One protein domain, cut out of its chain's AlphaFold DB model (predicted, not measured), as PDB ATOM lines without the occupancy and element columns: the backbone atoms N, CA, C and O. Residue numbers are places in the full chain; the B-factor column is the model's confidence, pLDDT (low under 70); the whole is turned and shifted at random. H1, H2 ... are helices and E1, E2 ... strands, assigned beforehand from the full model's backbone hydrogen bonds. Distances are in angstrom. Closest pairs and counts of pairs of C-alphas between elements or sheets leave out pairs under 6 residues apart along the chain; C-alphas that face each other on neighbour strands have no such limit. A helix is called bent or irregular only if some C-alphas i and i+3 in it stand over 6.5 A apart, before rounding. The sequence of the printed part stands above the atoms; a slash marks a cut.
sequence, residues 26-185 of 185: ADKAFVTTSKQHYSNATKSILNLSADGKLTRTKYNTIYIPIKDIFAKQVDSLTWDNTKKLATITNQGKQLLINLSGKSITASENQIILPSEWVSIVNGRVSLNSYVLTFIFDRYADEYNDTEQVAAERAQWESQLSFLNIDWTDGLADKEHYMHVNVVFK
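AT A GLANCE: This is residues 26 to 185 of the 185 residues of an uncharacterized protein of Paenibacillus sp. URB8-2 (UniProt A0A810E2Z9). Two four-stranded sheets stand at opposite ends of the longest axis, E2 E1 E11 E10 at one and E4 E5 E6 E7 at the other, with the short helices H2 and H3 and a small sheet, E3 E9 E8, between them. H1 and the long H4 both pack on H3, each about perpendicular to it, H1 closest at Tyr 130 and H4 closest at Ile 135. The printed part has 160 residues, with named elements in the order H1 E1 E2 E3 H2 E4 E5 E6 E7 E8 E9 H3 H4 E10 E11; the class is mixed, helices and strands. Both large sheets are mixed, the small one all antiparallel. The whole is compact, with a radius of gyration of the C-alphas of 14.9 A and spans of 41 by 35 by 30 A.

HOW THE PARTS SIT: H1, residues 26 to 38, precedes the hairpin of E1, residues 43 to 50, and E2, residues 53 to 59, with N 46 and O 57 2.9 A apart. E1 is parallel to E11, residues 177 to 184, with N 47 and O 180 at 2.8 A; E11 forms a hairpin with E10, residues 165 to 172, with N 181 and O 169 at 2.8 A. This sheet is twisted, and H1 only grazes it with residues 37 to 38. E3, residues 63 to 65, is antiparallel to E9, residues 124 to 128, with N 64 and O 127 at 2.9 A; E9 forms a hairpin with E8, residues 118 to 121, with N 126 and O 119 at 2.8 A. H2, residues 66 to 70, is on this small sheet at a height of 7.2 A, over none of its strands. E4, residues 76 to 80, E5, residues 85 to 90, and E6, residues 93 to 98, make a meander, each strand antiparallel to the one before, with N 78 and O 87 at 2.9 A and N 88 and O 95 at 2.9 A. E7, residues 110 to 112, is parallel to E6, with N 96 and O 111 at 2.8 A. H3, residues 129 to 135, is on the sheet E2 E1 E11 E10 at a height of 7.9 A; the closest C-alphas of H3 and E10 are Thr 133 and Thr 168, 5.2 A apart. H1 touches H3 about perpendicular, at 80 degrees, closest at the C-alphas of Lys 35 and Tyr 130, 5.3 A. H4, residues 147 to 163, touches H3 with residues 153 to 157 alone, closest at the C-alphas of Ile 135 and Arg 153, 5.5 A. H4 is on the sheet E4 E5 E6 E7 at a height of 13.6 A, giving two layers, a helix on one face of a sheet. Every O i to N i+4 pair is within hydrogen-bond range in H2 and H3, against 8 of 9 in H1 and 11 of 13 in H4.

IN THESE COORDINATES: H1 begins at C-alpha 26, (10.301, 32.423, -50.243), and is 19.1 A long. H4 is 24.9 A long and irregular, with C-alphas 159 and 162 7.5 A apart. E1 is 22.5 A long, E10 20.7 A and E11 21.8 A; E11 ends at C-alpha 184, (22.188, 51.884, -34.403).

THE WHOLE: The C-alphas farthest apart, those of Glu 108 and Lys 174, are 43.6 A apart. The printed part has no cut and ends at residue 185, the chain's last. The links E6 to E7 and H3 to H4 are long, with 11 residues each. The mean pLDDT of the printed part is 95.3, and no printed residue is under 70.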
ATOM      1  N   ALA A  26       9.850  31.036 -50.179       80.62
ATOM      2  CA  ALA A  26      10.301  32.423 -50.243       80.62
ATOM      3  C   ALA A  26      11.319  32.740 -49.137       80.62
ATOM      4  O   ALA A  26      12.422  33.180 -49.442       80.62
ATOM      5  N   ASP A  27      11.042  32.379 -47.881       85.62
ATOM      6  CA  ASP A  27      11.945  32.670 -46.757       85.62
ATOM      7  C   ASP A  27      13.301  31.959 -46.900       85.62
ATOM      8  O   ASP A  27      14.356  32.522 -46.594       85.62
ATOM      9  N   LYS A  28      13.297  30.722 -47.417       86.06
ATOM     10  CA  LYS A  28      14.528  29.985 -47.763       86.06
ATOM     11  C   LYS A  28      15.275  30.622 -48.930       86.06
ATOM     12  O   LYS A  28      16.511  30.646 -48.922       86.06
ATOM     13  N   ALA A  29      14.546  31.097 -49.938       90.38
ATOM     14  CA  ALA A  29      15.133  31.814 -51.059       90.38
ATOM     15  C   ALA A  29      15.796  33.105 -50.567       90.38
ATOM     16  O   ALA A  29      16.953  33.325 -50.898       90.38
ATOM     17  N   PHE A  30      15.159  33.858 -49.668       93.31
ATOM     18  CA  PHE A  30      15.718  35.074 -49.078       93.31
ATOM     19  C   PHE A  30      17.041  34.826 -48.332       93.31
ATOM     20  O   PHE A  30      18.024  35.547 -48.518       93.31
ATOM     21  N   VAL A  31      17.135  33.747 -47.542       93.62
ATOM     22  CA  VAL A  31      18.409  33.331 -46.910       93.62
ATOM     23  C   VAL A  31      19.472  32.987 -47.956       93.62
ATOM     24  O   VAL A  31      20.654  33.281 -47.782       93.62
ATOM     25  N   THR A  32      19.071  32.342 -49.048       93.81
ATOM     26  CA  THR A  32      19.997  31.949 -50.117       93.81
ATOM     27  C   THR A  32      20.509  33.170 -50.876       93.81
ATOM     28  O   THR A  32      21.716  33.283 -51.080       93.81
ATOM     29  N   THR A  33      19.622  34.097 -51.233       93.75
ATOM     30  CA  THR A  33      19.953  35.349 -51.918       93.75
ATOM     31  C   THR A  33      20.835  36.234 -51.047       93.75
ATOM     32  O   THR A  33      21.910  36.633 -51.480       93.75
ATOM     33  N   SER A  34      20.470  36.445 -49.777       94.38
ATOM     34  CA  SER A  34      21.312  37.210 -48.843       94.38
ATOM     35  C   SER A  34      22.718  36.619 -48.713       94.38
ATOM     36  O   SER A  34      23.700  37.353 -48.713       94.38
ATOM     37  N   LYS A  35      22.859  35.288 -48.676       94.69
ATOM     38  CA  LYS A  35      24.178  34.639 -48.668       94.69
ATOM     39  C   LYS A  35      24.999  34.940 -49.932       94.69
ATOM     40  O   LYS A  35      26.210  35.137 -49.823       94.69
ATOM     41  N   GLN A  36      24.370  34.959 -51.110       93.69
ATOM     42  CA  GLN A  36      25.053  35.182 -52.393       93.69
ATOM     43  C   GLN A  36      25.731  36.555 -52.478       93.69
ATOM     44  O   GLN A  36      26.779  36.651 -53.115       93.69
ATOM     45  N   HIS A  37      25.193  37.569 -51.796       91.00
ATOM     46  CA  HIS A  37      25.757  38.924 -51.780       91.00
ATOM     47  C   HIS A  37      27.067  39.051 -51.007       91.00
ATOM     48  O   HIS A  37      27.904  39.878 -51.352       91.00
ATOM     49  N   TYR A  38      27.290  38.217 -49.988       86.56
ATOM     50  CA  TYR A  38      28.432  38.413 -49.094       86.56
ATOM     51  C   TYR A  38      29.548  37.396 -49.276       86.56
ATOM     52  O   TYR A  38      30.701  37.807 -49.362       86.56
ATOM     53  N   SER A  39      29.259  36.084 -49.240       81.50
ATOM     54  CA  SER A  39      30.255  35.005 -49.428       81.50
ATOM     55  C   SER A  39      29.712  33.607 -49.073       81.50
ATOM     56  O   SER A  39      28.554  33.399 -48.730       81.50
ATOM     57  N   ASN A  40      30.627  32.629 -49.056       85.62
ATOM     58  CA  ASN A  40      30.473  31.334 -48.397       85.62
ATOM     59  C   ASN A  40      31.078  31.286 -46.976       85.62
ATOM     60  O   ASN A  40      31.482  30.211 -46.526       85.62
ATOM     61  N   ALA A  41      31.183  32.416 -46.269       93.94
ATOM     62  CA  ALA A  41      31.596  32.440 -44.868       93.94
ATOM     63  C   ALA A  41      30.731  31.499 -44.003       93.94
ATOM     64  O   ALA A  41      29.549  31.244 -44.254       93.94
ATOM     65  N   THR A  42      31.342  30.938 -42.969       95.56
ATOM     66  CA  THR A  42      30.679  29.995 -42.050       95.56
ATOM     67  C   THR A  42      30.734  30.465 -40.603       95.56
ATOM     68  O   THR A  42      30.126  29.859 -39.723       95.56
ATOM     69  N   LYS A  43      31.449  31.564 -40.364       97.44
ATOM     70  CA  LYS A  43      31.666  32.205 -39.074       97.44
ATOM     71  C   LYS A  43      31.302  33.681 -39.185       97.44
ATOM     72  O   LYS A  43      31.196  34.208 -40.290       97.44
ATOM     73  N   SER A  44      31.146  34.361 -38.057       98.00
ATOM     74  CA  SER A  44      30.775  35.776 -38.040       98.00
ATOM     75  C   SER A  44      31.564  36.570 -37.004       98.00
ATOM     76  O   SER A  44      31.999  36.049 -35.973       98.00
ATOM     77  N   ILE A  45      31.771  37.847 -37.301       98.38
ATOM     78  CA  ILE A  45      32.296  38.854 -36.386       98.38
ATOM     79  C   ILE A  45      31.273  39.977 -36.358       98.38
ATOM     80  O   ILE A  45      31.089  40.662 -37.356       98.38
ATOM     81  N   LEU A  46      30.622  40.170 -35.215       98.62
ATOM     82  CA  LEU A  46      29.749  41.317 -35.001       98.62
ATOM     83  C   LEU A  46      30.614  42.530 -34.650       98.62
ATOM     84  O   LEU A  46      31.329  42.494 -33.649       98.62
ATOM     85  N   ASN A  47      30.519  43.583 -35.454       98.31
ATOM     86  CA  ASN A  47      31.030  44.921 -35.184       98.31
ATOM     87  C   ASN A  47      29.817  45.826 -34.906       98.31
ATOM     88  O   ASN A  47      29.171  46.315 -35.826       98.31
ATOM     89  N   LEU A  48      29.469  46.004 -33.634       98.19
ATOM     90  CA  LEU A  48      28.284  46.749 -33.212       98.19
ATOM     91  C   LEU A  48      28.672  48.174 -32.805       98.19
ATOM     92  O   LEU A  48      29.406  48.340 -31.824       98.19
ATOM     93  N   SER A  49      28.150  49.169 -33.522       97.75
ATOM     94  CA  SER A  49      28.314  50.596 -33.230       97.75
ATOM     95  C   SER A  49      27.022  51.183 -32.667       97.75
ATOM     96  O   SER A  49      26.002  51.211 -33.352       97.75
ATOM     97  N   ALA A  50      27.072  51.665 -31.428       94.88
ATOM     98  CA  ALA A  50      25.966  52.349 -30.757       94.88
ATOM     99  C   ALA A  50      26.521  53.325 -29.708       94.88
ATOM    100  O   ALA A  50      27.581  53.061 -29.133       94.88
ATOM    101  N   ASP A  51      25.843  54.450 -29.464       90.44
ATOM    102  CA  ASP A  51      26.253  55.474 -28.483       90.44
ATOM    103  C   ASP A  51      27.718  55.942 -28.636       90.44
ATOM    104  O   ASP A  51      28.446  56.140 -27.655       90.44
ATOM    105  N   GLY A  52      28.204  56.037 -29.879       88.44
ATOM    106  CA  GLY A  52      29.596  56.394 -30.182       88.44
ATOM    107  C   GLY A  52      30.637  55.340 -29.777       88.44
ATOM    108  O   GLY A  52      31.830  55.643 -29.729       88.44
ATOM    109  N   LYS A  53      30.224  54.104 -29.473       94.06
ATOM    110  CA  LYS A  53      31.106  52.992 -29.091       94.06
ATOM    111  C   LYS A  53      31.012  51.850 -30.090       94.06
ATOM    112  O   LYS A  53      29.921  51.402 -30.424       94.06
ATOM    113  N   LEU A  54      32.173  51.324 -30.478       96.25
ATOM    114  CA  LEU A  54      32.295  50.098 -31.260       96.25
ATOM    115  C   LEU A  54      32.627  48.922 -30.336       96.25
ATOM    116  O   LEU A  54      33.606  48.959 -29.589       96.25
ATOM    117  N   THR A  55      31.842  47.855 -30.426       97.12
ATOM    118  CA  THR A  55      32.135  46.569 -29.783       97.12
ATOM    119  C   THR A  55      32.329  45.489 -30.836       97.12
ATOM    120  O   THR A  55      31.651  45.481 -31.862       97.12
ATOM    121  N   ARG A  56      33.282  44.583 -30.594       98.25
ATOM    122  CA  ARG A  56      33.609  43.490 -31.511       98.25
ATOM    123  C   ARG A  56      33.499  42.147 -30.806       98.25
ATOM    124  O   ARG A  56      34.210  41.915 -29.830       98.25
ATOM    125  N   THR A  57      32.704  41.241 -31.366       98.31
ATOM    126  CA  THR A  57      32.528  39.880 -30.841       98.31
ATOM    127  C   THR A  57      32.651  38.859 -31.963       98.31
ATOM    128  O   THR A  57      32.034  39.011 -33.013       98.31
ATOM    129  N   LYS A  58      33.454  37.811 -31.752       98.19
ATOM    130  CA  LYS A  58      33.659  36.730 -32.728       98.19
ATOM    131  C   LYS A  58      32.794  35.515 -32.393       98.19
ATOM    132  O   LYS A  58      32.709  35.128 -31.229       98.19
ATOM    133  N   TYR A  59      32.262  34.855 -33.420       98.06
ATOM    134  CA  TYR A  59      31.493  33.618 -33.299       98.06
ATOM    135  C   TYR A  59      31.993  32.570 -34.291       98.06
ATOM    136  O   TYR A  59      32.178  32.848 -35.473       98.06
ATOM    137  N   ASN A  60      32.141  31.324 -33.839       97.12
ATOM    138  CA  ASN A  60      32.493  30.182 -34.697       97.12
ATOM    139  C   ASN A  60      31.279  29.632 -35.476       97.12
ATOM    140  O   ASN A  60      31.157  28.432 -35.692       97.12
ATOM    141  N   THR A  61      30.352  30.514 -35.839       97.50
ATOM    142  CA  THR A  61      29.124  30.232 -36.583       97.50
ATOM    143  C   THR A  61      28.684  31.500 -37.315       97.50
ATOM    144  O   THR A  61      29.034  32.609 -36.902       97.50
ATOM    145  N   ILE A  62      27.915  31.350 -38.388       97.19
ATOM    146  CA  ILE A  62      27.299  32.456 -39.127       97.19
ATOM    147  C   ILE A  62      26.090  33.061 -38.388       97.19
ATOM    148  O   ILE A  62      25.529  34.067 -38.804       97.19
ATOM    149  N   TYR A  63      25.667  32.450 -37.281       98.19
ATOM    150  CA  TYR A  63      24.546  32.921 -36.477       98.19
ATOM    151  C   TYR A  63      25.020  33.773 -35.295       98.19
ATOM    152  O   TYR A  63      25.807  33.314 -34.466       98.19
ATOM    153  N   ILE A  64      24.482  34.986 -35.170       98.56
ATOM    154  CA  ILE A  64      24.820  35.938 -34.105       98.56
ATOM    155  C   ILE A  64      23.699  35.946 -33.055       98.56
ATOM    156  O   ILE A  64      22.535  36.116 -33.427       98.56
ATOM    157  N   PRO A  65      23.992  35.787 -31.749       98.50
ATOM    158  CA  PRO A  65      22.974  35.848 -30.706       98.50
ATOM    159  C   PRO A  65      22.218  37.179 -30.708       98.50
ATOM    160  O   PRO A  65      22.825  38.245 -30.629       98.50
ATOM    161  N   ILE A  66      20.884  37.127 -30.695       98.25
ATOM    162  CA  ILE A  66      20.043  38.340 -30.727       98.25
ATOM    163  C   ILE A  66      20.287  39.247 -29.516       98.25
ATOM    164  O   ILE A  66      20.175  40.464 -29.606       98.25
ATOM    165  N   LYS A  67      20.678  38.656 -28.382       97.88
ATOM    166  CA  LYS A  67      21.038  39.398 -27.172       97.88
ATOM    167  C   LYS A  67      22.258  40.289 -27.405       97.88
ATOM    168  O   LYS A  67      22.291  41.404 -26.899       97.88
ATOM    169  N   ASP A  68      23.228  39.806 -28.172       98.06
ATOM    170  CA  ASP A  68      24.478  40.523 -28.415       98.06
ATOM    171  C   ASP A  68      24.285  41.653 -29.447       98.06
ATOM    172  O   ASP A  68      25.069  42.596 -29.460       98.06
ATOM    173  N   ILE A  69      23.213  41.595 -30.248       98.06
ATOM    174  CA  ILE A  69      22.807  42.653 -31.186       98.06
ATOM    175  C   ILE A  69      21.936  43.704 -30.477       98.06
ATOM    176  O   ILE A  69      22.218  44.895 -30.552       98.06
ATOM    177  N   PHE A  70      20.882  43.270 -29.775       97.88
ATOM    178  CA  PHE A  70      19.768  44.151 -29.404       97.88
ATOM    179  C   PHE A  70      19.672  44.509 -27.920       97.88
ATOM    180  O   PHE A  70      19.021  45.493 -27.601       97.88
ATOM    181  N   ALA A  71      20.277  43.765 -26.984       93.62
ATOM    182  CA  ALA A  71      19.913  43.869 -25.557       93.62
ATOM    183  C   ALA A  71      20.122  45.247 -24.906       93.62
ATOM    184  O   ALA A  71      19.594  45.483 -23.822       93.62
ATOM    185  N   LYS A  72      20.915  46.126 -25.524       95.19
ATOM    186  CA  LYS A  72      21.144  47.504 -25.066       95.19
ATOM    187  C   LYS A  72      20.490  48.566 -25.952       95.19
ATOM    188  O   LYS A  72      20.590  49.734 -25.621       95.19
ATOM    189  N   GLN A  73      19.861  48.156 -27.052       96.56
ATOM    190  CA  GLN A  73      19.396  49.040 -28.127       96.56
ATOM    191  C   GLN A  73      17.871  49.086 -28.260       96.56
ATOM    192  O   GLN A  73      17.336  49.784 -29.116       96.56
ATOM    193  N   VAL A  74      17.169  48.302 -27.445       97.75
ATOM    194  CA  VAL A  74      15.717  48.118 -27.505       97.75
ATOM    195  C   VAL A  74      15.125  48.182 -26.103       97.75
ATOM    196  O   VAL A  74      15.806  47.839 -25.132       97.75
ATOM    197  N   ASP A  75      13.849  48.553 -26.002       98.25
ATOM    198  CA  ASP A  75      13.141  48.670 -24.720       98.25
ATOM    199  C   ASP A  75      13.173  47.370 -23.901       98.25
ATOM    200  O   ASP A  75      13.359  47.390 -22.682       98.25
ATOM    201  N   SER A  76      12.973  46.215 -24.546       98.38
ATOM    202  CA  SER A  76      13.133  44.924 -23.871       98.38
ATOM    203  C   SER A  76      13.411  43.758 -24.815       98.38
ATOM    204  O   SER A  76      12.977  43.725 -25.966       98.38
ATOM    205  N   LEU A  77      14.103  42.750 -24.284       98.44
ATOM    206  CA  LEU A  77      14.322  41.461 -24.928       98.44
ATOM    207  C   LEU A  77      14.013  40.356 -23.921       98.44
ATOM    208  O   LEU A  77      14.649  40.267 -22.870       98.44
ATOM    209  N   THR A  78      13.041  39.508 -24.245       97.94
ATOM    210  CA  THR A  78      12.565  38.439 -23.356       97.94
ATOM    211  C   THR A  78      12.588  37.079 -24.045       97.94
ATOM    212  O   THR A  78      12.555  36.984 -25.271       97.94
ATOM    213  N   TRP A  79      12.667  36.018 -23.239       97.06
ATOM    214  CA  TRP A  79      12.588  34.628 -23.683       97.06
ATOM    215  C   TRP A  79      11.552  33.880 -22.848       97.06
ATOM    216  O   TRP A  79      11.719  33.726 -21.637       97.06
ATOM    217  N   ASP A  80      10.510  33.378 -23.503       96.56
ATOM    218  CA  ASP A  80       9.558  32.440 -22.918       96.56
ATOM    219  C   ASP A  80      10.018  31.011 -23.231       96.56
ATOM    220  O   ASP A  80       9.871  30.509 -24.350       96.56
ATOM    221  N   ASN A  81      10.585  30.335 -22.230       93.81
ATOM    222  CA  ASN A  81      11.091  28.974 -22.392       93.81
ATOM    223  C   ASN A  81       9.984  27.935 -22.633       93.81
ATOM    224  O   ASN A  81      10.250  26.905 -23.256       93.81
ATOM    225  N   THR A  82       8.767  28.192 -22.149       94.75
ATOM    226  CA  THR A  82       7.618  27.293 -22.304       94.75
ATOM    227  C   THR A  82       7.070  27.387 -23.720       94.75
ATOM    228  O   THR A  82       6.814  26.366 -24.356       94.75
ATOM    229  N   LYS A  83       6.942  28.611 -24.243       94.75
ATOM    230  CA  LYS A  83       6.470  28.865 -25.611       94.75
ATOM    231  C   LYS A  83       7.571  28.790 -26.662       94.75
ATOM    232  O   LYS A  83       7.247  28.812 -27.839       94.75
ATOM    233  N   LYS A  84       8.843  28.710 -26.258       95.69
ATOM    234  CA  LYS A  84      10.015  28.803 -27.146       95.69
ATOM    235  C   LYS A  84       9.959  30.047 -28.037       95.69
ATOM    236  O   LYS A  84      10.161  29.972 -29.246       95.69
ATOM    237  N   LEU A  85       9.656  31.182 -27.416       97.06
ATOM    238  CA  LEU A  85       9.418  32.451 -28.093       97.06
ATOM    239  C   LEU A  85      10.353  33.512 -27.524       97.06
ATOM    240  O   LEU A  85      10.315  33.789 -26.325       97.06
ATOM    241  N   ALA A  86      11.184  34.103 -28.378       98.06
ATOM    242  CA  ALA A  86      11.877  35.338 -28.039       98.06
ATOM    243  C   ALA A  86      11.061  36.535 -28.536       98.06
ATOM    244  O   ALA A  86      10.544  36.515 -29.653       98.06
ATOM    245  N   THR A  87      10.969  37.573 -27.711       98.38
ATOM    246  CA  THR A  87      10.278  38.820 -28.047       98.38
ATOM    247  C   THR A  87      11.231  39.984 -27.847       98.38
ATOM    248  O   THR A  87      11.729  40.190 -26.737       98.38
ATOM    249  N   ILE A  88      11.462  40.743 -28.913       98.62
ATOM    250  CA  ILE A  88      12.168  42.023 -28.885       98.62
ATOM    251  C   ILE A  88      11.109  43.118 -28.989       98.62
ATOM    252  O   ILE A  88      10.375  43.162 -29.972       98.62
ATOM    253  N   THR A  89      11.007  43.973 -27.978       98.56
ATOM    254  CA  THR A  89      10.083  45.114 -27.970       98.56
ATOM    255  C   THR A  89      10.880  46.391 -28.118       98.56
ATOM    256  O   THR A  89      11.858  46.581 -27.397       98.56
ATOM    257  N   ASN A  90      10.436  47.264 -29.014       98.44
ATOM    258  CA  ASN A  90      10.946  48.622 -29.111       98.44
ATOM    259  C   ASN A  90       9.847  49.547 -29.640       98.44
ATOM    260  O   ASN A  90       9.098  49.155 -30.538       98.44
ATOM    261  N   GLN A  91       9.722  50.756 -29.093       96.50
ATOM    262  CA  GLN A  91       8.800  51.791 -29.589       96.50
ATOM    263  C   GLN A  91       7.343  51.301 -29.747       96.50
ATOM    264  O   GLN A  91       6.648  51.634 -30.706       96.50
ATOM    265  N   GLY A  92       6.874  50.450 -28.826       97.06
ATOM    266  CA  GLY A  92       5.513  49.893 -28.843       97.06
ATOM    267  C   GLY A  92       5.250  48.783 -29.877       97.06
ATOM    268  O   GLY A  92       4.142  48.236 -29.910       97.06
ATOM    269  N   LYS A  93       6.250  48.403 -30.683       98.38
ATOM    270  CA  LYS A  93       6.204  47.266 -31.615       98.38
ATOM    271  C   LYS A  93       7.012  46.080 -31.099       98.38
ATOM    272  O   LYS A  93       7.883  46.224 -30.240       98.38
ATOM    273  N   GLN A  94       6.711  44.895 -31.625       98.56
ATOM    274  CA  GLN A  94       7.323  43.641 -31.197       98.56
ATOM    275  C   GLN A  94       7.806  42.803 -32.382       98.56
ATOM    276  O   GLN A  94       7.031  42.492 -33.282       98.56
ATOM    277  N   LEU A  95       9.064  42.365 -32.333       98.44
ATOM    278  CA  LEU A  95       9.577  41.283 -33.168       98.44
ATOM    279  C   LEU A  95       9.495  39.970 -32.387       98.44
ATOM    280  O   LEU A  95      10.059  39.841 -31.296       98.44
ATOM    281  N   LEU A  96       8.806  38.996 -32.959       98.12
ATOM    282  CA  LEU A  96       8.604  37.663 -32.419       98.12
ATOM    283  C   LEU A  96       9.492  36.669 -33.162       98.12
ATOM    284  O   LEU A  96       9.404  36.525 -34.378       98.12
ATOM    285  N   ILE A  97      10.317  35.940 -32.419       97.62
ATOM    286  CA  ILE A  97      11.167  34.870 -32.945       97.62
ATOM    287  C   ILE A  97      10.666  33.557 -32.361       97.62
ATOM    288  O   ILE A  97      10.939  33.212 -31.205       97.62
ATOM    289  N   ASN A  98       9.880  32.848 -33.162       95.50
ATOM    290  CA  ASN A  98       9.194  31.636 -32.756       95.50
ATOM    291  C   ASN A  98      10.010  30.390 -33.114       95.50
ATOM    292  O   ASN A  98      10.140  30.026 -34.278       95.50
ATOM    293  N   LEU A  99      10.514  29.704 -32.090       94.12
ATOM    294  CA  LEU A  99      11.322  28.487 -32.213       94.12
ATOM    295  C   LEU A  99      10.573  27.249 -31.698       94.12
ATOM    296  O   LEU A  99      11.179  26.213 -31.429       94.12
ATOM    297  N   SER A 100       9.251  27.347 -31.532       92.38
ATOM    298  CA  SER A 100       8.409  26.249 -31.041       92.38
ATOM    299  C   SER A 100       8.060  25.205 -32.102       92.38
ATOM    300  O   SER A 100       7.577  24.127 -31.756       92.38
ATOM    301  N   GLY A 101       8.238  25.540 -33.385       87.19
ATOM    302  CA  GLY A 101       7.746  24.751 -34.519       87.19
ATOM    303  C   GLY A 101       6.224  24.800 -34.712       87.19
ATOM    304  O   GLY A 101       5.704  24.130 -35.599       87.19
ATOM    305  N   LYS A 102       5.492  25.573 -33.900       88.88
ATOM    306  CA  LYS A 102       4.036  25.754 -34.010       88.88
ATOM    307  C   LYS A 102       3.725  27.101 -34.638       88.88
ATOM    308  O   LYS A 102       4.404  28.072 -34.331       88.88
ATOM    309  N   SER A 103       2.681  27.185 -35.460       88.12
ATOM    310  CA  SER A 103       2.213  28.480 -35.969       88.12
ATOM    311  C   SER A 103       1.720  29.369 -34.825       88.12
ATOM    312  O   SER A 103       1.098  28.880 -33.878       88.12
ATOM    313  N   ILE A 104       1.995  30.666 -34.928       91.00
ATOM    314  CA  ILE A 104       1.450  31.701 -34.049       91.00
ATOM    315  C   ILE A 104       0.876  32.820 -34.914       91.00
ATOM    316  O   ILE A 104       1.332  33.044 -36.034       91.00
ATOM    317  N   THR A 105      -0.119  33.526 -34.393       92.19
ATOM    318  CA  THR A 105      -0.726  34.677 -35.068       92.19
ATOM    319  C   THR A 105      -0.180  35.954 -34.451       92.19
ATOM    320  O   THR A 105      -0.207  36.103 -33.230       92.19
ATOM    321  N   ALA A 106       0.317  36.860 -35.290       92.25
ATOM    322  CA  ALA A 106       0.741  38.186 -34.866       92.25
ATOM    323  C   ALA A 106      -0.473  39.100 -34.641       92.25
ATOM    324  O   ALA A 106      -1.423  39.073 -35.424       92.25
ATOM    325  N   SER A 107      -0.427  39.928 -33.598       94.25
ATOM    326  CA  SER A 107      -1.262  41.131 -33.512       94.25
ATOM    327  C   SER A 107      -0.756  42.233 -34.452       94.25
ATOM    328  O   SER A 107       0.332  42.141 -35.013       94.25
ATOM    329  N   GLU A 108      -1.523  43.314 -34.598       92.75
ATOM    330  CA  GLU A 108      -1.219  44.438 -35.503       92.75
ATOM    331  C   GLU A 108       0.166  45.080 -35.274       92.75
ATOM    332  O   GLU A 108       0.814  45.533 -36.213       92.75
ATOM    333  N   ASN A 109       0.653  45.090 -34.031       96.12
ATOM    334  CA  ASN A 109       1.959  45.639 -33.653       96.12
ATOM    335  C   ASN A 109       3.076  44.583 -33.549       96.12
ATOM    336  O   ASN A 109       4.163  44.887 -33.046       96.12
ATOM    337  N   GLN A 110       2.804  43.349 -33.973       97.50
ATOM    338  CA  GLN A 110       3.738  42.233 -33.929       97.50
ATOM    339  C   GLN A 110       4.183  41.847 -35.335       97.50
ATOM    340  O   GLN A 110       3.391  41.759 -36.268       97.50
ATOM    341  N   ILE A 111       5.467  41.549 -35.464       97.25
ATOM    342  CA  ILE A 111       6.067  40.969 -36.659       97.25
ATOM    343  C   ILE A 111       6.672  39.642 -36.239       97.25
ATOM    344  O   ILE A 111       7.376  39.577 -35.235       97.25
ATOM    345  N   ILE A 112       6.387  38.573 -36.974       96.56
ATOM    346  CA  ILE A 112       6.997  37.264 -36.733       96.56
ATOM    347  C   ILE A 112       8.131  37.102 -37.729       96.56
ATOM    348  O   ILE A 112       7.911  37.200 -38.933       96.56
ATOM    349  N   LEU A 113       9.335  36.853 -37.224       95.31
ATOM    350  CA  LEU A 113      10.479  36.583 -38.075       95.31
ATOM    351  C   LEU A 113      10.385  35.157 -38.649       95.31
ATOM    352  O   LEU A 113      10.043  34.238 -37.892       95.31
ATOM    353  N   PRO A 114      10.726  34.945 -39.932       94.81
ATOM    354  CA  PRO A 114      10.763  33.615 -40.520       94.81
ATOM    355  C   PRO A 114      11.684  32.664 -39.756       94.81
ATOM    356  O   PRO A 114      12.787  33.031 -39.335       94.81
ATOM    357  N   SER A 115      11.248  31.414 -39.586       92.69
ATOM    358  CA  SER A 115      12.008  30.405 -38.840       92.69
ATOM    359  C   SER A 115      13.341  30.054 -39.500       92.69
ATOM    360  O   SER A 115      14.269  29.615 -38.830       92.69
ATOM    361  N   GLU A 116      13.455  30.279 -40.805       93.88
ATOM    362  CA  GLU A 116      14.617  29.975 -41.643       93.88
ATOM    363  C   GLU A 116      15.792  30.898 -41.319       93.88
ATOM    364  O   GLU A 116      16.954  30.567 -41.572       93.88
ATOM    365  N   TRP A 117      15.494  32.073 -40.768       96.62
ATOM    366  CA  TRP A 117      16.469  33.127 -40.523       96.62
ATOM    367  C   TRP A 117      17.129  32.974 -39.158       96.62
ATOM    368  O   TRP A 117      18.163  33.583 -38.895       96.62
ATOM    369  N   VAL A 118      16.565  32.143 -38.286       96.31
ATOM    370  CA  VAL A 118      16.965  32.024 -36.885       96.31
ATOM    371  C   VAL A 118      17.346  30.598 -36.525       96.31
ATOM    372  O   VAL A 118      16.951  29.627 -37.161       96.31
ATOM    373  N   SER A 119      18.141  30.456 -35.473       95.69
ATOM    374  CA  SER A 119      18.489  29.156 -34.913       95.69
ATOM    375  C   SER A 119      18.796  29.273 -33.423       95.69
ATOM    376  O   SER A 119      19.013  30.369 -32.903       95.69
ATOM    377  N   ILE A 120      18.838  28.137 -32.729       95.50
ATOM    378  CA  ILE A 120      19.420  28.055 -31.389       95.50
ATOM    379  C   ILE A 120      20.843  27.529 -31.537       95.50
ATOM    380  O   ILE A 120      21.045  26.355 -31.836       95.50
ATOM    381  N   VAL A 121      21.832  28.382 -31.275       96.31
ATOM    382  CA  VAL A 121      23.248  27.998 -31.302       96.31
ATOM    383  C   VAL A 121      23.833  28.168 -29.909       96.31
ATOM    384  O   VAL A 121      23.743  29.240 -29.316       96.31
ATOM    385  N   ASN A 122      24.415  27.097 -29.360       93.56
ATOM    386  CA  ASN A 122      24.970  27.071 -27.999       93.56
ATOM    387  C   ASN A 122      23.973  27.568 -26.932       93.56
ATOM    388  O   ASN A 122      24.328  28.332 -26.035       93.56
ATOM    389  N   GLY A 123      22.701  27.173 -27.066       93.69
ATOM    390  CA  GLY A 123      21.627  27.554 -26.144       93.69
ATOM    391  C   GLY A 123      21.162  29.011 -26.254       93.69
ATOM    392  O   GLY A 123      20.389  29.459 -25.410       93.69
ATOM    393  N   ARG A 124      21.611  29.758 -27.268       96.31
ATOM    394  CA  ARG A 124      21.215  31.152 -27.509       96.31
ATOM    395  C   ARG A 124      20.391  31.253 -28.783       96.31
ATOM    396  O   ARG A 124      20.744  30.643 -29.786       96.31
ATOM    397  N   VAL A 125      19.315  32.038 -28.734       97.69
ATOM    398  CA  VAL A 125      18.568  32.431 -29.932       97.69
ATOM    399  C   VAL A 125      19.456  33.347 -30.764       97.69
ATOM    400  O   VAL A 125      19.951  34.358 -30.258       97.69
ATOM    401  N   SER A 126      19.657  32.985 -32.022       98.44
ATOM    402  CA  SER A 126      20.611  33.639 -32.903       98.44
ATOM    403  C   SER A 126      20.018  33.863 -34.288       98.44
ATOM    404  O   SER A 126      19.236  33.049 -34.776       98.44
ATOM    405  N   LEU A 127      20.413  34.965 -34.917       98.25
ATOM    406  CA  LEU A 127      19.985  35.396 -36.244       98.25
ATOM    407  C   LEU A 127      21.084  35.106 -37.269       98.25
ATOM    408  O   LEU A 127      22.267  35.273 -36.971       98.25
ATOM    409  N   ASN A 128      20.701  34.664 -38.461       97.81
ATOM    410  CA  ASN A 128      21.615  34.460 -39.578       97.81
ATOM    411  C   ASN A 128      22.227  35.804 -39.990       97.81
ATOM    412  O   ASN A 128      21.502  36.744 -40.325       97.81
ATOM    413  N   SER A 129      23.558  35.904 -39.970       97.69
ATOM    414  CA  SER A 129      24.231  37.168 -40.249       97.69
ATOM    415  C   SER A 129      24.046  37.661 -41.678       97.69
ATOM    416  O   SER A 129      24.027  38.871 -41.880       97.69
ATOM    417  N   TYR A 130      23.874  36.768 -42.657       97.44
ATOM    418  CA  TYR A 130      23.597  37.174 -44.036       97.44
ATOM    419  C   TYR A 130      22.291  37.945 -44.121       97.44
ATOM    420  O   TYR A 130      22.265  39.040 -44.662       97.44
ATOM    421  N   VAL A 131      21.233  37.408 -43.513       97.50
ATOM    422  CA  VAL A 131      19.909  38.034 -43.497       97.50
ATOM    423  C   VAL A 131      19.943  39.370 -42.763       97.50
ATOM    424  O   VAL A 131      19.463  40.363 -43.297       97.50
ATOM    425  N   LEU A 132      20.533  39.403 -41.560       97.81
ATOM    426  CA  LEU A 132      20.658  40.638 -40.779       97.81
ATOM    427  C   LEU A 132      21.322  41.748 -41.594       97.81
ATOM    428  O   LEU A 132      20.836  42.873 -41.599       97.81
ATOM    429  N   THR A 133      22.428  41.413 -42.256       97.69
ATOM    430  CA  THR A 133      23.205  42.387 -43.021       97.69
ATOM    431  C   THR A 133      22.476  42.792 -44.296       97.69
ATOM    432  O   THR A 133      22.451  43.965 -44.629       97.69
ATOM    433  N   PHE A 134      21.835  41.840 -44.972       97.50
ATOM    434  CA  PHE A 134      21.163  42.082 -46.242       97.50
ATOM    435  C   PHE A 134      19.985  43.045 -46.111       97.50
ATOM    436  O   PHE A 134      19.810  43.904 -46.963       97.50
ATOM    437  N   ILE A 135      19.182  42.930 -45.047       97.88
ATOM    438  CA  ILE A 135      17.972  43.753 -44.884       97.88
ATOM    439  C   ILE A 135      18.309  45.248 -44.829       97.88
ATOM    440  O   ILE A 135      17.637  46.037 -45.489       97.88
ATOM    441  N   PHE A 136      19.346  45.616 -44.073       97.88
ATOM    442  CA  PHE A 136      19.711  47.007 -43.790       97.88
ATOM    443  C   PHE A 136      21.006  47.442 -44.491       97.88
ATOM    444  O   PHE A 136      21.652  48.390 -44.039       97.88
ATOM    445  N   ASP A 137      21.443  46.735 -45.540       97.75
ATOM    446  CA  ASP A 137      22.721  47.041 -46.179       97.75
ATOM    447  C   ASP A 137      22.703  48.442 -46.801       97.75
ATOM    448  O   ASP A 137      21.880  48.754 -47.663       97.75
ATOM    449  N   ARG A 138      23.645  49.292 -46.382       96.94
ATOM    450  CA  ARG A 138      23.780  50.669 -46.886       96.94
ATOM    451  C   ARG A 138      24.099  50.761 -48.381       96.94
ATOM    452  O   ARG A 138      23.970  51.842 -48.947       96.94
ATOM    453  N   TYR A 139      24.562  49.675 -48.994       94.88
ATOM    454  CA  TYR A 139      24.881  49.584 -50.417       94.88
ATOM    455  C   TYR A 139      23.864  48.733 -51.185       94.88
ATOM    456  O   TYR A 139      24.119  48.360 -52.328       94.88
ATOM    457  N   ALA A 140      22.704  48.424 -50.593       93.19
ATOM    458  CA  ALA A 140      21.719  47.556 -51.231       93.19
ATOM    459  C   ALA A 140      21.175  48.098 -52.566       93.19
ATOM    460  O   ALA A 140      20.733  47.315 -53.403       93.19
ATOM    461  N   ASP A 141      21.229  49.412 -52.795       90.19
ATOM    462  CA  ASP A 141      20.844  50.027 -54.074       90.19
ATOM    463  C   ASP A 141      21.813  49.681 -55.222       90.19
ATOM    464  O   ASP A 141      21.473  49.839 -56.394       90.19
ATOM    465  N   GLU A 142      23.016  49.192 -54.907       90.94
ATOM    466  CA  GLU A 142      24.004  48.732 -55.890       90.94
ATOM    467  C   GLU A 142      23.810  47.253 -56.269       90.94
ATOM    468  O   GLU A 142      24.478  46.742 -57.173       90.94
ATOM    469  N   TYR A 143      22.901  46.543 -55.595       91.50
ATOM    470  CA  TYR A 143      22.639  45.139 -55.876       91.50
ATOM    471  C   TYR A 143      21.899  44.970 -57.199       91.50
ATOM    472  O   TYR A 143      20.869  45.587 -57.457       91.50
ATOM    473  N   ASN A 144      22.381  44.045 -58.028       90.12
ATOM    474  CA  ASN A 144      21.691  43.630 -59.247       90.12
ATOM    475  C   ASN A 144      20.643  42.540 -58.945       90.12
ATOM    476  O   ASN A 144      20.643  41.468 -59.558       90.12
ATOM    477  N   ASP A 145      19.803  42.797 -57.942       90.94
ATOM    478  CA  ASP A 145      18.724  41.910 -57.522       90.94
ATOM    479  C   ASP A 145      17.528  41.993 -58.473       90.94
ATOM    480  O   ASP A 145      17.323  42.975 -59.190       90.94
ATOM    481  N   THR A 146      16.690  40.955 -58.469       91.38
ATOM    482  CA  THR A 146      15.394  41.060 -59.142       91.38
ATOM    483  C   THR A 146      14.491  42.030 -58.381       91.38
ATOM    484  O   THR A 146      14.594  42.172 -57.161       91.38
ATOM    485  N   GLU A 147      13.547  42.655 -59.085       92.00
ATOM    486  CA  GLU A 147      12.586  43.591 -58.486       92.00
ATOM    487  C   GLU A 147      11.849  42.981 -57.280       92.00
ATOM    488  O   GLU A 147      11.613  43.656 -56.282       92.00
ATOM    489  N   GLN A 148      11.542  41.683 -57.334       90.06
ATOM    490  CA  GLN A 148      10.866  40.971 -56.249       90.06
ATOM    491  C   GLN A 148      11.728  40.889 -54.984       90.06
ATOM    492  O   GLN A 148      11.217  41.122 -53.894       90.06
ATOM    493  N   VAL A 149      13.022  40.588 -55.123       91.94
ATOM    494  CA  VAL A 149      13.955  40.513 -53.987       91.94
ATOM    495  C   VAL A 149      14.154  41.896 -53.375       91.94
ATOM    496  O   VAL A 149      14.092  42.039 -52.155       91.94
ATOM    497  N   ALA A 150      14.337  42.920 -54.212       93.38
ATOM    498  CA  ALA A 150      14.478  44.295 -53.747       93.38
ATOM    499  C   ALA A 150      13.221  44.769 -52.992       93.38
ATOM    500  O   ALA A 150      13.330  45.355 -51.915       93.38
ATOM    501  N   ALA A 151      12.028  44.457 -53.511       93.44
ATOM    502  CA  ALA A 151      10.759  44.777 -52.861       93.44
ATOM    503  C   ALA A 151      10.575  44.030 -51.530       93.44
ATOM    504  O   ALA A 151      10.166  44.637 -50.541       93.44
ATOM    505  N   GLU A 152      10.908  42.736 -51.480       94.88
ATOM    506  CA  GLU A 152      10.854  41.942 -50.248       94.88
ATOM    507  C   GLU A 152      11.823  42.488 -49.189       94.88
ATOM    508  O   GLU A 152      11.436  42.681 -48.035       94.88
ATOM    509  N   ARG A 153      13.062  42.820 -49.577       96.06
ATOM    510  CA  ARG A 153      14.055  43.443 -48.689       96.06
ATOM    511  C   ARG A 153      13.544  44.771 -48.130       96.06
ATOM    512  O   ARG A 153      13.547  44.948 -46.914       96.06
ATOM    513  N   ALA A 154      13.055  45.666 -48.990       95.94
ATOM    514  CA  ALA A 154      12.520  46.967 -48.587       95.94
ATOM    515  C   ALA A 154      11.293  46.837 -47.666       95.94
ATOM    516  O   ALA A 154      11.122  47.612 -46.721       95.94
ATOM    517  N   GLN A 155      10.443  45.830 -47.896       96.50
ATOM    518  CA  GLN A 155       9.331  45.519 -47.002       96.50
ATOM    519  C   GLN A 155       9.840  45.131 -45.607       96.50
ATOM    520  O   GLN A 155       9.341  45.662 -44.612       96.50
ATOM    521  N   TRP A 156      10.828  44.238 -45.522       97.56
ATOM    522  CA  TRP A 156      11.417  43.832 -44.245       97.56
ATOM    523  C   TRP A 156      12.131  44.981 -43.538       97.56
ATOM    524  O   TRP A 156      11.932  45.167 -42.339       97.56
ATOM    525  N   GLU A 157      12.893  45.791 -44.267       97.50
ATOM    526  CA  GLU A 157      13.547  46.993 -43.745       97.50
ATOM    527  C   GLU A 157      12.519  47.948 -43.111       97.50
ATOM    528  O   GLU A 157      12.659  48.365 -41.958       97.50
ATOM    529  N   SER A 158      11.415  48.210 -43.817       96.94
ATOM    530  CA  SER A 158      10.310  49.043 -43.329       96.94
ATOM    531  C   SER A 158       9.629  48.448 -42.092       96.94
ATOM    532  O   SER A 158       9.442  49.138 -41.081       96.94
ATOM    533  N   GLN A 159       9.301  47.153 -42.126       96.81
ATOM    534  CA  GLN A 159       8.678  46.450 -41.005       96.81
ATOM    535  C   GLN A 159       9.565  46.473 -39.757       96.81
ATOM    536  O   GLN A 159       9.059  46.684 -38.656       96.81
ATOM    537  N   LEU A 160      10.877  46.308 -39.922       97.88
ATOM    538  CA  LEU A 160      11.851  46.211 -38.837       97.88
ATOM    539  C   LEU A 160      12.470  47.558 -38.426       97.88
ATOM    540  O   LEU A 160      13.256  47.597 -37.481       97.88
ATOM    541  N   SER A 161      12.080  48.667 -39.059       97.38
ATOM    542  CA  SER A 161      12.588  50.024 -38.781       97.38
ATOM    543  C   SER A 161      12.511  50.450 -37.308       97.38
ATOM    544  O   SER A 161      13.357  51.211 -36.835       97.38
ATOM    545  N   PHE A 162      11.542  49.920 -36.553       98.00
ATOM    546  CA  PHE A 162      11.392  50.166 -35.114       98.00
ATOM    547  C   PHE A 162      12.533  49.592 -34.268       98.00
ATOM    548  O   PHE A 162      12.634  49.927 -33.096       98.00
ATOM    549  N   LEU A 163      13.397  48.734 -34.820       97.94
ATOM    550  CA  LEU A 163      14.578  48.210 -34.128       97.94
ATOM    551  C   LEU A 163      15.739  49.213 -34.068       97.94
ATOM    552  O   LEU A 163      16.757  48.889 -33.470       97.94
ATOM    553  N   ASN A 164      15.596  50.410 -34.654       96.50
ATOM    554  CA  ASN A 164      16.611  51.472 -34.659       96.50
ATOM    555  C   ASN A 164      17.964  51.079 -35.274       96.50
ATOM    556  O   ASN A 164      18.969  51.723 -34.989       96.50
ATOM    557  N   ILE A 165      18.004  50.068 -36.141       98.25
ATOM    558  CA  ILE A 165      19.168  49.862 -37.004       98.25
ATOM    559  C   ILE A 165      19.165  50.999 -38.034       98.25
ATOM    560  O   ILE A 165      18.145  51.260 -38.674       98.25
ATOM    561  N   ASP A 166      20.277  51.722 -38.120       97.62
ATOM    562  CA  ASP A 166      20.510  52.756 -39.126       97.62
ATOM    563  C   ASP A 166      20.947  52.109 -40.437       97.62
ATOM    564  O   ASP A 166      20.312  52.291 -41.469       97.62
ATOM    565  N   TRP A 167      21.987  51.277 -40.366       98.19
ATOM    566  CA  TRP A 167      22.464  50.487 -41.492       98.19
ATOM    567  C   TRP A 167      23.325  49.312 -41.034       98.19
ATOM    568  O   TRP A 167      23.826  49.251 -39.902       98.19
ATOM    569  N   THR A 168      23.536  48.394 -41.966       98.44
ATOM    570  CA  THR A 168      24.494  47.303 -41.874       98.44
ATOM    571  C   THR A 168      25.460  47.308 -43.052       98.44
ATOM    572  O   THR A 168      25.228  47.954 -44.069       98.44
ATOM    573  N   ASP A 169      26.587  46.626 -42.881       96.81
ATOM    574  CA  ASP A 169      27.569  46.372 -43.941       96.81
ATOM    575  C   ASP A 169      28.256  45.030 -43.664       96.81
ATOM    576  O   ASP A 169      28.556  44.702 -42.507       96.81
ATOM    577  N   GLY A 170      28.492  44.254 -44.716       95.06
ATOM    578  CA  GLY A 170      29.012  42.898 -44.651       95.06
ATOM    579  C   GLY A 170      30.254  42.712 -45.499       95.06
ATOM    580  O   GLY A 170      30.232  42.928 -46.703       95.06
ATOM    581  N   LEU A 171      31.319  42.183 -44.897       94.50
ATOM    582  CA  LEU A 171      32.512  41.788 -45.642       94.50
ATOM    583  C   LEU A 171      33.037  40.441 -45.171       94.50
ATOM    584  O   LEU A 171      33.291  40.232 -43.988       94.50
ATOM    585  N   ALA A 172      33.257  39.526 -46.105       93.56
ATOM    586  CA  ALA A 172      33.889  38.254 -45.801       93.56
ATOM    587  C   ALA A 172      35.415  38.356 -45.819       93.56
ATOM    588  O   ALA A 172      35.997  38.982 -46.706       93.56
ATOM    589  N   ASP A 173      36.071  37.691 -44.872       92.06
ATOM    590  CA  ASP A 173      37.523  37.552 -44.854       92.06
ATOM    591  C   ASP A 173      38.002  36.170 -45.321       92.06
ATOM    592  O   ASP A 173      37.235  35.237 -45.585       92.06
ATOM    593  N   LYS A 174      39.328  36.039 -45.425       89.75
ATOM    594  CA  LYS A 174      40.000  34.810 -45.864       89.75
ATOM    595  C   LYS A 174      39.884  33.658 -44.859       89.75
ATOM    596  O   LYS A 174      40.141  32.519 -45.231       89.75
ATOM    597  N   GLU A 175      39.512  33.932 -43.609       91.50
ATOM    598  CA  GLU A 175      39.355  32.937 -42.539       91.50
ATOM    599  C   GLU A 175      37.906  32.429 -42.417       91.50
ATOM    600  O   GLU A 175      37.557  31.721 -41.461       91.50
ATOM    601  N   HIS A 176      37.071  32.754 -43.409       93.00
ATOM    602  CA  HIS A 176      35.650  32.424 -43.480       93.00
ATOM    603  C   HIS A 176      34.795  33.109 -42.407       93.00
ATOM    604  O   HIS A 176      33.714  32.600 -42.083       93.00
ATOM    605  N   TYR A 177      35.249  34.246 -41.868       96.94
ATOM    606  CA  TYR A 177      34.404  35.129 -41.072       96.94
ATOM    607  C   TYR A 177      33.709  36.155 -41.963       96.94
ATOM    608  O   TYR A 177      34.341  36.841 -42.760       96.94
ATOM    609  N   MET A 178      32.404  36.302 -41.769       97.19
ATOM    610  CA  MET A 178      31.654  37.470 -42.204       97.19
ATOM    611  C   MET A 178      31.770  38.551 -41.126       97.19
ATOM    612  O   MET A 178      31.301  38.363 -40.003       97.19
ATOM    613  N   HIS A 179      32.404  39.673 -41.446       97.62
ATOM    614  CA  HIS A 179      32.380  40.887 -40.637       97.62
ATOM    615  C   HIS A 179      31.045  41.575 -40.871       97.62
ATOM    616  O   HIS A 179      30.743  41.950 -41.995       97.62
ATOM    617  N   VAL A 180      30.259  41.699 -39.811       98.12
ATOM    618  CA  VAL A 180      28.890  42.210 -39.818       98.12
ATOM    619  C   VAL A 180      28.907  43.496 -39.021       98.12
ATOM    620  O   VAL A 180      28.951  43.470 -37.789       98.12
ATOM    621  N   ASN A 181      28.952  44.620 -39.721       98.19
ATOM    622  CA  ASN A 181      28.837  45.932 -39.112       98.19
ATOM    623  C   ASN A 181      27.355  46.232 -38.917       98.19
ATOM    624  O   ASN A 181      26.589  46.148 -39.869       98.19
ATOM    625  N   VAL A 182      26.959  46.553 -37.688       98.56
ATOM    626  CA  VAL A 182      25.593  46.968 -37.352       98.56
ATOM    627  C   VAL A 182      25.686  48.305 -36.648       98.56
ATOM    628  O   VAL A 182      26.347  48.411 -35.611       98.56
ATOM    629  N   VAL A 183      25.036  49.318 -37.210       98.38
ATOM    630  CA  VAL A 183      25.009  50.668 -36.650       98.38
ATOM    631  C   VAL A 183      23.595  50.994 -36.212       98.38
ATOM    632  O   VAL A 183      22.653  50.822 -36.980       98.38
ATOM    633  N   PHE A 184      23.455  51.426 -34.963       97.88
ATOM    634  CA  PHE A 184      22.188  51.884 -34.403       97.88
ATOM    635  C   PHE A 184      22.084  53.412 -34.457       97.88
ATOM    636  O   PHE A 184      23.106  54.102 -34.411       97.88
ATOM    637  N   LYS A 185      20.845  53.897 -34.571       93.19
ATOM    638  CA  LYS A 185      20.469  55.320 -34.560       93.19
ATOM    639  C   LYS A 185      20.656  55.968 -33.192       93.19
ATOM    640  O   LYS A 185      20.453  55.260 -32.180       93.19
TER     641      LYS A 185